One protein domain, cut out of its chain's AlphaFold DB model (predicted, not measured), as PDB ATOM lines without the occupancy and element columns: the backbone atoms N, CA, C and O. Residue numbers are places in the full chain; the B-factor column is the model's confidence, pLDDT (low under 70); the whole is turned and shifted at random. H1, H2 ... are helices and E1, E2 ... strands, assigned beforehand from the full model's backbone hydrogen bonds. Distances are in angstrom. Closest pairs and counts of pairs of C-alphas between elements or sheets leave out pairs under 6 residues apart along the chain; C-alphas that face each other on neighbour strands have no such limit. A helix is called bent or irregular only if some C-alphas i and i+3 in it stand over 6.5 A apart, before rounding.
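What this domain is: This is residues 3 to 96 of the 101 residues of an uncharacterized protein of Mucilaginibacter lappiensis (UniProt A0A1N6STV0). A strongly twisted sheet of six strands makes a long wall, with the hairpin of E1 and E2 at one edge and H2 packed over the opposite edge strand, E5. H1 lies off the sheet, on the path of the chain from E4 to H2, and residues 75 to 87 make a wide loop from E5 back to E6, which sits in the sheet between the two hairpins, E1 with E2 and E3 with E4. The printed part has 94 residues with two named helices and six named strands, in the order E1, E2, E3, E4, H1, H2, E5, E6. The sheet runs E1, E2, E6, E4, E3, E5 and is mixed; the class is mixed, helices and strands. The whole is compact, with a radius of gyration of the C-alphas of 13.6 A and spans of 36 by 33 by 27 A.

How they stand to each other: E1, residues 3 to 10, bends by 52 degrees at residue 7 and forms an antiparallel hairpin with E2, residues 13 to 20; N 8 and O 15 are 2.9 A apart, within hydrogen-bond range. E3, residues 27 to 32, and E4, residues 35 to 41, form another hairpin, with N 30 and O 38 at 2.9 A. H1, residues 45 to 54, is not on the sheet and is irregular, with C-alphas 46 and 49 7.9 A apart. H1 and H2, residues 58 to 67, meet only through their link. E5, residues 71 to 74, is an edge strand antiparallel to E3, with N 31 and O 72 at 2.9 A. H2 is on the sheet at a height of 6.6 A, in two layers, a helix on one face of a sheet. It is only just over E5, with 3 of its C-alphas falling there, and runs along it at 9 degrees on the local plane; their closest C-alphas, of Met 63 and Leu 73, are 5.8 A apart. E4, H1, H2 and E5 form a split strand-helix-strand unit, two strands running the same way with E3 between them, and its crossover is right-handed. E6, residues 88 to 94, has staggered pairing: residues 88 to 92 pair antiparallel with E2, with N 18 and O 90 at 2.8 A, and residues 93 to 94 pair parallel with E4, with N 39 and O 93 at 2.8 A. In H2 every O i to N i+4 pair is within hydrogen-bond range; in H1 1 of 6 is, beside 5 of 7 O i to N i+3 pairs.

Where its parts are: E1 begins at C-alpha 3, (20.038, -15.068, 37.377), and is 21.0 A long; E2 is 21.2 A, E4 18.1 A and E3 16.9 A. H2 begins at C-alpha 58, (41.699, -24.578, 38.506). E6, 16.7 A long, ends at C-alpha 94, (25.406, -27.640, 45.512).

The domain as a whole: The two C-alphas farthest apart, of Leu 11 and Val 56, are 39.7 A apart. The printed part has no cut, and the link from E5 to E6 is long. The mean pLDDT of the printed part is 72.4; residue 3 and residues 21 to 25, 49 to 58 and 75 to 87 are under 70.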
ATOM      1  N   LEU A   3      21.060 -16.102  37.375       60.97
ATOM      2  CA  LEU A   3      20.038 -15.068  37.377       60.97
ATOM      3  C   LEU A   3      19.127 -15.207  38.599       60.97
ATOM      4  O   LEU A   3      18.544 -14.228  39.051       60.97
ATOM      5  N   GLU A   4      18.964 -16.431  39.107       70.44
ATOM      6  CA  GLU A   4      18.046 -16.743  40.199       70.44
ATOM      7  C   GLU A   4      18.436 -18.063  40.882       70.44
ATOM      8  O   GLU A   4      18.680 -19.064  40.198       70.44
ATOM      9  N   VAL A   5      18.438 -18.077  42.220       74.88
ATOM     10  CA  VAL A   5      18.455 -19.301  43.036       74.88
ATOM     11  C   VAL A   5      17.169 -19.345  43.848       74.88
ATOM     12  O   VAL A   5      16.889 -18.422  44.612       74.88
ATOM     13  N   LYS A   6      16.399 -20.426  43.728       81.50
ATOM     14  CA  LYS A   6      15.248 -20.690  44.603       81.50
ATOM     15  C   LYS A   6      15.377 -22.053  45.251       81.50
ATOM     16  O   LYS A   6      15.590 -23.046  44.566       81.50
ATOM     17  N   ARG A   7      15.201 -22.122  46.568       81.31
ATOM     18  CA  ARG A   7      15.064 -23.406  47.263       81.31
ATOM     19  C   ARG A   7      13.760 -24.068  46.816       81.31
ATOM     20  O   ARG A   7      12.713 -23.424  46.832       81.31
ATOM     21  N   VAL A   8      13.824 -25.330  46.408       80.25
ATOM     22  CA  VAL A   8      12.671 -26.116  45.954       80.25
ATOM     23  C   VAL A   8      12.635 -27.460  46.675       80.25
ATOM     24  O   VAL A   8      13.671 -28.056  46.966       80.25
ATOM     25  N   TYR A   9      11.431 -27.935  46.974       82.44
ATOM     26  CA  TYR A   9      11.209 -29.231  47.607       82.44
ATOM     27  C   TYR A   9      10.808 -30.232  46.528       82.44
ATOM     28  O   TYR A   9       9.844 -30.009  45.798       82.44
ATOM     29  N   THR A  10      11.575 -31.307  46.395       75.50
ATOM     30  CA  THR A  10      11.339 -32.371  45.412       75.50
ATOM     31  C   THR A  10      11.131 -33.701  46.132       75.50
ATOM     32  O   THR A  10      11.496 -33.836  47.298       75.50
ATOM     33  N   LEU A  11      10.602 -34.712  45.434       75.38
ATOM     34  CA  LEU A  11      10.493 -36.078  45.977       75.38
ATOM     35  C   LEU A  11      11.858 -36.679  46.359       75.38
ATOM     36  O   LEU A  11      11.921 -37.584  47.179       75.38
ATOM     37  N   ALA A  12      12.947 -36.153  45.791       71.50
ATOM     38  CA  ALA A  12      14.319 -36.541  46.106       71.50
ATOM     39  C   ALA A  12      14.950 -35.703  47.238       71.50
ATOM     40  O   ALA A  12      16.138 -35.838  47.499       71.50
ATOM     41  N   GLY A  13      14.183 -34.819  47.886       74.69
ATOM     42  CA  GLY A  13      14.666 -33.934  48.944       74.69
ATOM     43  C   GLY A  13      14.768 -32.466  48.526       74.69
ATOM     44  O   GLY A  13      14.136 -32.004  47.568       74.69
ATOM     45  N   ILE A  14      15.538 -31.710  49.305       78.44
ATOM     46  CA  ILE A  14      15.681 -30.258  49.169       78.44
ATOM     47  C   ILE A  14      16.711 -29.956  48.086       78.44
ATOM     48  O   ILE A  14      17.888 -30.263  48.249       78.44
ATOM     49  N   LYS A  15      16.280 -29.292  47.013       80.69
ATOM     50  CA  LYS A  15      17.152 -28.856  45.919       80.69
ATOM     51  C   LYS A  15      17.157 -27.340  45.780       80.69
ATOM     52  O   LYS A  15      16.363 -26.626  46.398       80.69
ATOM     53  N   HIS A  16      18.046 -26.846  44.934       81.81
ATOM     54  CA  HIS A  16      18.082 -25.458  44.512       81.81
ATOM     55  C   HIS A  16      17.797 -25.391  43.013       81.81
ATOM     56  O   HIS A  16      18.446 -26.044  42.199       81.81
ATOM     57  N   ARG A  17      16.790 -24.602  42.650       80.25
ATOM     58  CA  ARG A  17      16.498 -24.241  41.272       80.25
ATOM     59  C   ARG A  17      17.431 -23.117  40.864       80.25
ATOM     60  O   ARG A  17      17.272 -21.990  41.332       80.25
ATOM     61  N   TYR A  18      18.368 -23.431  39.983       78.06
ATOM     62  CA  TYR A  18      19.295 -22.486  39.382       78.06
ATOM     63  C   TYR A  18      18.774 -22.062  38.018       78.06
ATOM     64  O   TYR A  18      18.557 -22.897  37.139       78.06
ATOM     65  N   LYS A  19      18.580 -20.757  37.832       75.06
ATOM     66  CA  LYS A  19      18.357 -20.158  36.517       75.06
ATOM     67  C   LYS A  19      19.696 -19.650  35.998       75.06
ATOM     68  O   LYS A  19      20.186 -18.631  36.479       75.06
ATOM     69  N   LEU A  20      20.289 -20.366  35.050       70.31
ATOM     70  CA  LEU A  20      21.613 -20.051  34.516       70.31
ATOM     71  C   LEU A  20      21.483 -19.319  33.176       70.31
ATOM     72  O   LEU A  20      20.644 -19.676  32.348       70.31
ATOM     73  N   SER A  21      22.303 -18.286  32.983       66.31
ATOM     74  CA  SER A  21      22.578 -17.693  31.669       66.31
ATOM     75  C   SER A  21      23.867 -18.257  31.069       66.31
ATOM     76  O   SER A  21      24.772 -18.636  31.818       66.31
ATOM     77  N   ASP A  22      23.973 -18.216  29.739       59.16
ATOM     78  CA  ASP A  22      25.110 -18.724  28.947       59.16
ATOM     79  C   ASP A  22      26.484 -18.182  29.381       59.16
ATOM     80  O   ASP A  22      27.509 -18.819  29.160       59.16
ATOM     81  N   PHE A  23      26.515 -17.013  30.027       57.34
ATOM     82  CA  PHE A  23      27.744 -16.353  30.462       57.34
ATOM     83  C   PHE A  23      27.910 -16.422  31.971       57.34
ATOM     84  O   PHE A  23      27.491 -15.530  32.706       57.34
ATOM     85  N   ALA A  24      28.483 -17.520  32.449       61.94
ATOM     86  CA  ALA A  24      28.790 -17.751  33.851       61.94
ATOM     87  C   ALA A  24      30.299 -17.919  34.056       61.94
ATOM     88  O   ALA A  24      30.825 -19.017  33.891       61.94
ATOM     89  N   TYR A  25      31.019 -16.841  34.372       65.12
ATOM     90  CA  TYR A  25      32.422 -16.980  34.764       65.12
ATOM     91  C   TYR A  25      32.491 -17.573  36.174       65.12
ATOM     92  O   TYR A  25      31.863 -17.046  37.090       65.12
ATOM     93  N   GLY A  26      33.235 -18.666  36.340       70.62
ATOM     94  CA  GLY A  26      33.398 -19.329  37.634       70.62
ATOM     95  C   GLY A  26      32.196 -20.153  38.109       70.62
ATOM     96  O   GLY A  26      32.144 -20.500  39.287       70.62
ATOM     97  N   GLU A  27      31.245 -20.478  37.230       77.00
ATOM     98  CA  GLU A  27      30.140 -21.391  37.540       77.00
ATOM     99  C   GLU A  27      30.169 -22.592  36.591       77.00
ATOM    100  O   GLU A  27      30.399 -22.444  35.390       77.00
ATOM    101  N   TRP A  28      29.918 -23.787  37.124       79.81
ATOM    102  CA  TRP A  28      29.945 -25.037  36.376       79.81
ATOM    103  C   TRP A  28      28.786 -25.947  36.753       79.81
ATOM    104  O   TRP A  28      28.327 -25.994  37.899       79.81
ATOM    105  N   LEU A  29      28.364 -26.726  35.762       82.81
ATOM    106  CA  LEU A  29      27.501 -27.876  35.955       82.81
ATOM    107  C   LEU A  29      28.353 -29.139  36.004       82.81
ATOM    108  O   LEU A  29      29.236 -29.353  35.168       82.81
ATOM    109  N   ILE A  30      28.056 -29.979  36.987       85.75
ATOM    110  CA  ILE A  30      28.731 -31.251  37.200       85.75
ATOM    111  C   ILE A  30      27.751 -32.362  36.869       85.75
ATOM    112  O   ILE A  30      26.617 -32.393  37.358       85.75
ATOM    113  N   TYR A  31      28.217 -33.270  36.026       87.44
ATOM    114  CA  TYR A  31      27.426 -34.333  35.442       87.44
ATOM    115  C   TYR A  31      27.833 -35.687  36.010       87.44
ATOM    116  O   TYR A  31      29.010 -35.937  36.268       87.44
ATOM    117  N   LYS A  32      26.851 -36.575  36.151       85.69
ATOM    118  CA  LYS A  32      27.056 -38.007  36.367       85.69
ATOM    119  C   LYS A  32      26.497 -38.732  35.147       85.69
ATOM    120  O   LYS A  32      25.282 -38.772  34.953       85.69
ATOM    121  N   GLY A  33      27.382 -39.247  34.294       83.75
ATOM    122  CA  GLY A  33      27.002 -39.626  32.929       83.75
ATOM    123  C   GLY A  33      26.534 -38.395  32.145       83.75
ATOM    124  O   GLY A  33      27.240 -37.389  32.123       83.75
ATOM    125  N   ASP A  34      25.331 -38.456  31.573       80.00
ATOM    126  CA  ASP A  34      24.736 -37.361  30.789       80.00
ATOM    127  C   ASP A  34      23.795 -36.450  31.600       80.00
ATOM    128  O   ASP A  34      23.251 -35.478  31.074       80.00
ATOM    129  N   PHE A  35      23.618 -36.722  32.899       81.44
ATOM    130  CA  PHE A  35      22.680 -35.988  33.749       81.44
ATOM    131  C   PHE A  35      23.391 -34.957  34.634       81.44
ATOM    132  O   PHE A  35      24.321 -35.329  35.359       81.44
ATOM    133  N   PRO A  36      22.957 -33.680  34.634       83.38
ATOM    134  CA  PRO A  36      23.468 -32.695  35.575       83.38
ATOM    135  C   PRO A  36      22.963 -33.038  36.978       83.38
ATOM    136  O   PRO A  36      21.764 -33.222  37.191       83.38
ATOM    137  N   VAL A  37      23.886 -33.134  37.931       86.19
ATOM    138  CA  VAL A  37      23.593 -33.529  39.320       86.19
ATOM    139  C   VAL A  37      23.953 -32.437  40.317       86.19
ATOM    140  O   VAL A  37      23.187 -32.202  41.254       86.19
ATOM    141  N   TYR A  38      25.056 -31.722  40.080       86.31
ATOM    142  CA  TYR A  38      25.520 -30.671  40.979       86.31
ATOM    143  C   TYR A  38      25.789 -29.361  40.258       86.31
ATOM    144  O   TYR A  38      26.179 -29.315  39.089       86.31
ATOM    145  N   TYR A  39      25.615 -28.296  41.022       85.00
ATOM    146  CA  TYR A  39      26.024 -26.951  40.692       85.00
ATOM    147  C   TYR A  39      27.269 -26.573  41.505       85.00
ATOM    148  O   TYR A  39      27.322 -26.803  42.717       85.00
ATOM    149  N   PHE A  40      28.262 -25.971  40.853       83.75
ATOM    150  CA  PHE A  40      29.488 -25.508  41.497       83.75
ATOM    151  C   PHE A  40      29.799 -24.065  41.096       83.75
ATOM    152  O   PHE A  40      29.781 -23.730  39.916       83.75
ATOM    153  N   ASN A  41      30.110 -23.219  42.077       80.94
ATOM    154  CA  ASN A  41      30.568 -21.851  41.858       80.94
ATOM    155  C   ASN A  41      31.843 -21.624  42.673       80.94
ATOM    156  O   ASN A  41      31.815 -21.716  43.895       80.94
ATOM    157  N   ILE A  42      32.949 -21.302  42.004       75.81
ATOM    158  CA  ILE A  42      34.260 -21.092  42.646       75.81
ATOM    159  C   ILE A  42      34.289 -19.890  43.589       75.81
ATOM    160  O   ILE A  42      35.125 -19.816  44.485       75.81
ATOM    161  N   PHE A  43      33.382 -18.937  43.400       75.31
ATOM    162  CA  PHE A  43      33.273 -17.748  44.231       75.31
ATOM    163  C   PHE A  43      32.446 -17.975  45.499       75.31
ATOM    164  O   PHE A  43      32.490 -17.114  46.381       75.31
ATOM    165  N   ASP A  44      31.767 -19.117  45.642       80.00
ATOM    166  CA  ASP A  44      30.999 -19.437  46.847       80.00
ATOM    167  C   ASP A  44      31.918 -19.519  48.079       80.00
ATOM    168  O   ASP A  44      33.057 -20.001  48.018       80.00
ATOM    169  N   THR A  45      31.440 -19.015  49.214       77.75
ATOM    170  CA  THR A  45      32.199 -18.990  50.475       77.75
ATOM    171  C   THR A  45      32.464 -20.394  51.004       77.75
ATOM    172  O   THR A  45      33.520 -20.631  51.595       77.75
ATOM    173  N   ASP A  46      31.556 -21.326  50.706       79.75
ATOM    174  CA  ASP A  46      31.636 -22.741  51.082       79.75
ATOM    175  C   ASP A  46      32.889 -23.429  50.495       79.75
ATOM    176  O   ASP A  46      33.392 -24.401  51.059       79.75
ATOM    177  N   TYR A  47      33.437 -22.891  49.397       75.94
ATOM    178  CA  TYR A  47      34.638 -23.399  48.719       75.94
ATOM    179  C   TYR A  47      35.834 -22.444  48.822       75.94
ATOM    180  O   TYR A  47      36.789 -22.559  48.057       75.94
ATOM    181  N   SER A  48      35.814 -21.503  49.770       71.12
ATOM    182  CA  SER A  48      36.902 -20.536  49.995       71.12
ATOM    183  C   SER A  48      38.274 -21.194  50.180       71.12
ATOM    184  O   SER A  48      39.249 -20.715  49.611       71.12
ATOM    185  N   ALA A  49      38.337 -22.341  50.861       67.88
ATOM    186  CA  ALA A  49      39.563 -23.132  51.013       67.88
ATOM    187  C   ALA A  49      40.146 -23.635  49.675       67.88
ATOM    188  O   ALA A  49      41.328 -23.953  49.593       67.88
ATOM    189  N   PHE A  50      39.328 -23.701  48.622       66.00
ATOM    190  CA  PHE A  50      39.738 -24.100  47.278       66.00
ATOM    191  C   PHE A  50      40.116 -22.895  46.397       66.00
ATOM    192  O   PHE A  50      40.797 -23.076  45.391       66.00
ATOM    193  N   LYS A  51      39.744 -21.658  46.775       60.69
ATOM    194  CA  LYS A  51      40.041 -20.439  45.996       60.69
ATOM    195  C   LYS A  51      41.543 -20.213  45.808       60.69
ATOM    196  O   LYS A  51      41.962 -19.789  44.734       60.69
ATOM    197  N   ASP A  52      42.373 -20.560  46.787       54.00
ATOM    198  CA  ASP A  52      43.826 -20.385  46.659       54.00
ATOM    199  C   ASP A  52      44.482 -21.388  45.696       54.00
ATOM    200  O   ASP A  52      45.453 -21.044  45.023       54.00
ATOM    201  N   ALA A  53      43.903 -22.583  45.525       51.50
ATOM    202  CA  ALA A  53      44.397 -23.607  44.597       51.50
ATOM    203  C   ALA A  53      44.093 -23.295  43.117       51.50
ATOM    204  O   ALA A  53      44.551 -23.995  42.219       51.50
ATOM    205  N   THR A  54      43.311 -22.246  42.852       55.06
ATOM    206  CA  THR A  54      42.690 -21.993  41.543       55.06
ATOM    207  C   THR A  54      43.350 -20.875  40.731       55.06
ATOM    208  O   THR A  54      42.869 -20.519  39.657       55.06
ATOM    209  N   LYS A  55      44.489 -20.341  41.194       56.47
ATOM    210  CA  LYS A  55      45.195 -19.239  40.515       56.47
ATOM    211  C   LYS A  55      45.824 -19.628  39.166       56.47
ATOM    212  O   LYS A  55      46.080 -18.731  38.370       56.47
ATOM    213  N   VAL A  56      46.019 -20.921  38.869       53.56
ATOM    214  CA  VAL A  56      46.462 -21.434  37.554       53.56
ATOM    215  C   VAL A  56      45.887 -22.852  37.343       53.56
ATOM    216  O   VAL A  56      46.121 -23.718  38.177       53.56
ATOM    217  N   ASN A  57      45.147 -23.120  36.253       65.88
ATOM    218  CA  ASN A  57      44.565 -24.443  35.898       65.88
ATOM    219  C   ASN A  57      43.552 -25.055  36.899       65.88
ATOM    220  O   ASN A  57      43.468 -26.277  37.055       65.88
ATOM    221  N   ALA A  58      42.768 -24.207  37.568       67.06
ATOM    222  CA  ALA A  58      41.699 -24.578  38.506       67.06
ATOM    223  C   ALA A  58      40.761 -25.684  38.002       67.06
ATOM    224  O   ALA A  58      40.347 -26.577  38.738       67.06
ATOM    225  N   ASP A  59      40.415 -25.586  36.730       70.44
ATOM    226  CA  ASP A  59      39.516 -26.468  36.018       70.44
ATOM    227  C   ASP A  59      40.071 -27.876  35.847       70.44
ATOM    228  O   ASP A  59      39.329 -28.831  36.055       70.44
ATOM    229  N   LYS A  60      41.362 -28.011  35.532       73.62
ATOM    230  CA  LYS A  60      42.021 -29.317  35.403       73.62
ATOM    231  C   LYS A  60      42.087 -30.042  36.740       73.62
ATOM    232  O   LYS A  60      41.699 -31.198  36.826       73.62
ATOM    233  N   ILE A  61      42.494 -29.343  37.801       77.75
ATOM    234  CA  ILE A  61      42.555 -29.925  39.152       77.75
ATOM    235  C   ILE A  61      41.158 -30.366  39.605       77.75
ATOM    236  O   ILE A  61      40.990 -31.434  40.195       77.75
ATOM    237  N   LEU A  62      40.145 -29.545  39.324       78.81
ATOM    238  CA  LEU A  62      38.760 -29.858  39.641       78.81
ATOM    239  C   LEU A  62      38.241 -31.050  38.824       78.81
ATOM    240  O   LEU A  62      37.592 -31.924  39.395       78.81
ATOM    241  N   MET A  63      38.551 -31.119  37.526       81.38
ATOM    242  CA  MET A  63      38.241 -32.275  36.677       81.38
ATOM    243  C   MET A  63      38.868 -33.555  37.237       81.38
ATOM    244  O   MET A  63      38.133 -34.506  37.483       81.38
ATOM    245  N   ASP A  64      40.166 -33.552  37.543       83.00
ATOM    246  CA  ASP A  64      40.876 -34.727  38.065       83.00
ATOM    247  C   ASP A  64      40.282 -35.229  39.388       83.00
ATOM    248  O   ASP A  64      40.172 -36.435  39.622       83.00
ATOM    249  N   LYS A  65      39.888 -34.312  40.286       84.12
ATOM    250  CA  LYS A  65      39.223 -34.686  41.543       84.12
ATOM    251  C   LYS A  65      37.843 -35.285  41.282       84.12
ATOM    252  O   LYS A  65      37.520 -36.323  41.849       84.12
ATOM    253  N   LEU A  66      37.041 -34.667  40.418       85.88
ATOM    254  CA  LEU A  66      35.681 -35.115  40.118       85.88
ATOM    255  C   LEU A  66      35.651 -36.446  39.351       85.88
ATOM    256  O   LEU A  66      34.806 -37.296  39.645       85.88
ATOM    257  N   GLU A  67      36.595 -36.678  38.437       85.75
ATOM    258  CA  GLU A  67      36.672 -37.915  37.653       85.75
ATOM    259  C   GLU A  67      36.887 -39.150  38.532       85.75
ATOM    260  O   GLU A  67      36.278 -40.192  38.277       85.75
ATOM    261  N   LYS A  68      37.637 -39.025  39.638       85.50
ATOM    262  CA  LYS A  68      37.788 -40.100  40.642       85.50
ATOM    263  C   LYS A  68      36.459 -40.543  41.256       85.50
ATOM    264  O   LYS A  68      36.353 -41.660  41.752       85.50
ATOM    265  N   HIS A  69      35.443 -39.685  41.210       84.94
ATOM    266  CA  HIS A  69      34.093 -39.963  41.696       84.94
ATOM    267  C   HIS A  69      33.096 -40.275  40.568       84.94
ATOM    268  O   HIS A  69      31.888 -40.335  40.812       84.94
ATOM    269  N   GLY A  70      33.573 -40.463  39.331       85.94
ATOM    270  CA  GLY A  70      32.728 -40.665  38.154       85.94
ATOM    271  C   GLY A  70      31.915 -39.425  37.770       85.94
ATOM    272  O   GLY A  70      30.880 -39.546  37.111       85.94
ATOM    273  N   LEU A  71      32.355 -38.242  38.209       87.44
ATOM    274  CA  LEU A  71      31.736 -36.961  37.905       87.44
ATOM    275  C   LEU A  71      32.533 -36.247  36.817       87.44
ATOM    276  O   LEU A  71      33.757 -36.325  36.769       87.44
ATOM    277  N   ARG A  72      31.834 -35.530  35.941       83.94
ATOM    278  CA  ARG A  72      32.451 -34.765  34.856       83.94
ATOM    279  C   ARG A  72      32.075 -33.304  34.959       83.94
ATOM    280  O   ARG A  72      30.903 -32.961  35.115       83.94
ATOM    281  N   LEU A  73      33.077 -32.445  34.838       78.88
ATOM    282  CA  LEU A  73      32.880 -31.010  34.745       78.88
ATOM    283  C   LEU A  73      32.654 -30.633  33.283       78.88
ATOM    284  O   LEU A  73      33.472 -30.958  32.425       78.88
ATOM    285  N   LYS A  74      31.569 -29.916  32.992       70.81
ATOM    286  CA  LYS A  74      31.349 -29.343  31.662       70.81
ATOM    287  C   LYS A  74      31.480 -27.825  31.762       70.81
ATOM    288  O   LYS A  74      30.650 -27.172  32.395       70.81
ATOM    289  N   GLN A  75      32.555 -27.271  31.192       60.19
ATOM    290  CA  GLN A  75      32.768 -25.821  31.104       60.19
ATOM    291  C   GLN A  75      31.776 -25.208  30.119       60.19
ATOM    292  O   GLN A  75      31.978 -25.285  28.916       60.19
ATOM    293  N   ASN A  76      30.716 -24.620  30.674       53.69
ATOM    294  CA  ASN A  76      29.587 -23.961  30.024       53.69
ATOM    295  C   ASN A  76      28.851 -24.720  28.907       53.69
ATOM    296  O   ASN A  76      29.395 -25.370  28.021       53.69
ATOM    297  N   LEU A  77      27.529 -24.573  28.972       51.34
ATOM    298  CA  LEU A  77      26.577 -25.099  28.004       51.34
ATOM    299  C   LEU A  77      26.732 -24.467  26.619       51.34
ATOM    300  O   LEU A  77      26.385 -25.136  25.658       51.34
ATOM    301  N   PHE A  78      27.306 -23.266  26.489       48.16
ATOM    302  CA  PHE A  78      27.617 -22.657  25.193       48.16
ATOM    303  C   PHE A  78      28.829 -21.728  25.327       48.16
ATOM    304  O   PHE A  78      28.746 -20.650  25.913       48.16
ATOM    305  N   GLY A  79      29.978 -22.153  24.800       32.25
ATOM    306  CA  GLY A  79      31.096 -21.250  24.555       32.25
ATOM    307  C   GLY A  79      30.701 -20.242  23.477       32.25
ATOM    308  O   GLY A  79      30.210 -20.651  22.439       32.25
ATOM    309  N   ILE A  80      30.907 -18.953  23.753       35.88
ATOM    310  CA  ILE A  80      31.018 -17.841  22.791       35.88
ATOM    311  C   ILE A  80      29.901 -17.768  21.720       35.88
ATOM    312  O   ILE A  80      29.860 -18.519  20.756       35.88
ATOM    313  N   SER A  81      29.089 -16.708  21.817       39.00
ATOM    314  CA  SER A  81      28.204 -16.206  20.754       39.00
ATOM    315  C   SER A  81      26.959 -17.049  20.440       39.00
ATOM    316  O   SER A  81      26.809 -17.610  19.357       39.00
ATOM    317  N   SER A  82      25.972 -16.985  21.332       41.78
ATOM    318  CA  SER A  82      24.571 -17.010  20.908       41.78
ATOM    319  C   SER A  82      24.019 -15.593  21.040       41.78
ATOM    320  O   SER A  82      24.000 -15.022  22.128       41.78
ATOM    321  N   THR A  83      23.536 -15.014  19.943       45.66
ATOM    322  CA  THR A  83      22.796 -13.737  19.919       45.66
ATOM    323  C   THR A  83      21.472 -13.792  20.699       45.66
ATOM    324  O   THR A  83      20.772 -12.787  20.804       45.66
ATOM    325  N   LYS A  84      21.120 -14.946  21.285       48.03
ATOM    326  CA  LYS A  84      19.963 -15.141  22.162       48.03
ATOM    327  C   LYS A  84      20.406 -15.805  23.463       48.03
ATOM    328  O   LYS A  84      20.787 -16.969  23.456       48.03
ATOM    329  N   SER A  85      20.307 -15.080  24.577       54.44
ATOM    330  CA  SER A  85      20.532 -15.656  25.906       54.44
ATOM    331  C   SER A  85      19.538 -16.797  26.151       54.44
ATOM    332  O   SER A  85      18.331 -16.562  26.254       54.44
ATOM    333  N   HIS A  86      20.021 -18.034  26.226       60.44
ATOM    334  CA  HIS A  86      19.208 -19.191  26.567       60.44
ATOM    335  C   HIS A  86      19.203 -19.373  28.083       60.44
ATOM    336  O   HIS A  86      20.170 -19.784  28.712       60.44
ATOM    337  N   GLN A  87      18.077 -19.015  28.701       68.81
ATOM    338  CA  GLN A  87      17.877 -19.194  30.133       68.81
ATOM    339  C   GLN A  87      17.405 -20.624  30.391       68.81
ATOM    340  O   GLN A  87      16.270 -20.970  30.064       68.81
ATOM    341  N   GLN A  88      18.257 -21.441  31.002       70.69
ATOM    342  CA  GLN A  88      17.901 -22.797  31.415       70.69
ATOM    343  C   GLN A  88      17.703 -22.863  32.929       70.69
ATOM    344  O   GLN A  88      18.335 -22.131  33.696       70.69
ATOM    345  N   ARG A  89      16.771 -23.719  33.357       74.94
ATOM    346  CA  ARG A  89      16.464 -23.959  34.768       74.94
ATOM    347  C   ARG A  89      16.855 -25.380  35.128       74.94
ATOM    348  O   ARG A  89      16.397 -26.313  34.475       74.94
ATOM    349  N   PHE A  90      17.644 -25.523  36.183       78.19
ATOM    350  CA  PHE A  90      18.059 -26.819  36.701       78.19
ATOM    351  C   PHE A  90      17.743 -26.923  38.187       78.19
ATOM    352  O   PHE A  90      18.055 -26.008  38.942       78.19
ATOM    353  N   ASP A  91      17.170 -28.049  38.601       82.06
ATOM    354  CA  ASP A  91      16.909 -28.352  40.008       82.06
ATOM    355  C   ASP A  91      18.032 -29.261  40.525       82.06
ATOM    356  O   ASP A  91      17.973 -30.486  40.385       82.06
ATOM    357  N   LEU A  92      19.077 -28.644  41.080       83.81
ATOM    358  CA  LEU A  92      20.341 -29.294  41.439       83.81
ATOM    359  C   LEU A  92      20.701 -29.055  42.901       83.81
ATOM    360  O   LEU A  92      20.200 -28.144  43.561       83.81
ATOM    361  N   GLU A  93      21.611 -29.875  43.402       85.50
ATOM    362  CA  GLU A  93      22.267 -29.640  44.682       85.50
ATOM    363  C   GLU A  93      23.566 -28.856  44.471       85.50
ATOM    364  O   GLU A  93      24.161 -28.889  43.391       85.50
ATOM    365  N   LYS A  94      24.031 -28.149  45.506       85.62
ATOM    366  CA  LYS A  94      25.406 -27.640  45.512       85.62
ATOM    367  C   LYS A  94      26.367 -28.829  45.578       85.62
ATOM    368  O   LYS A  94      26.074 -29.796  46.277       85.62
ATOM    369  N   LEU A  95      27.506 -28.752  44.894       86.94
ATOM    370  CA  LEU A  95      28.553 -29.768  45.011       86.94
ATOM    371  C   LEU A  95      29.007 -29.902  46.480       86.94
ATOM    372  O   LEU A  95      29.489 -28.933  47.059       86.94
ATOM    373  N   PRO A  96      28.940 -31.088  47.100       86.69
ATOM    374  CA  PRO A  96      29.478 -31.257  48.443       86.69
ATOM    375  C   PRO A  96      30.984 -30.959  48.493       86.69
ATOM    376  O   PRO A  96      31.763 -31.515  47.720       86.69
TER     377      PRO A  96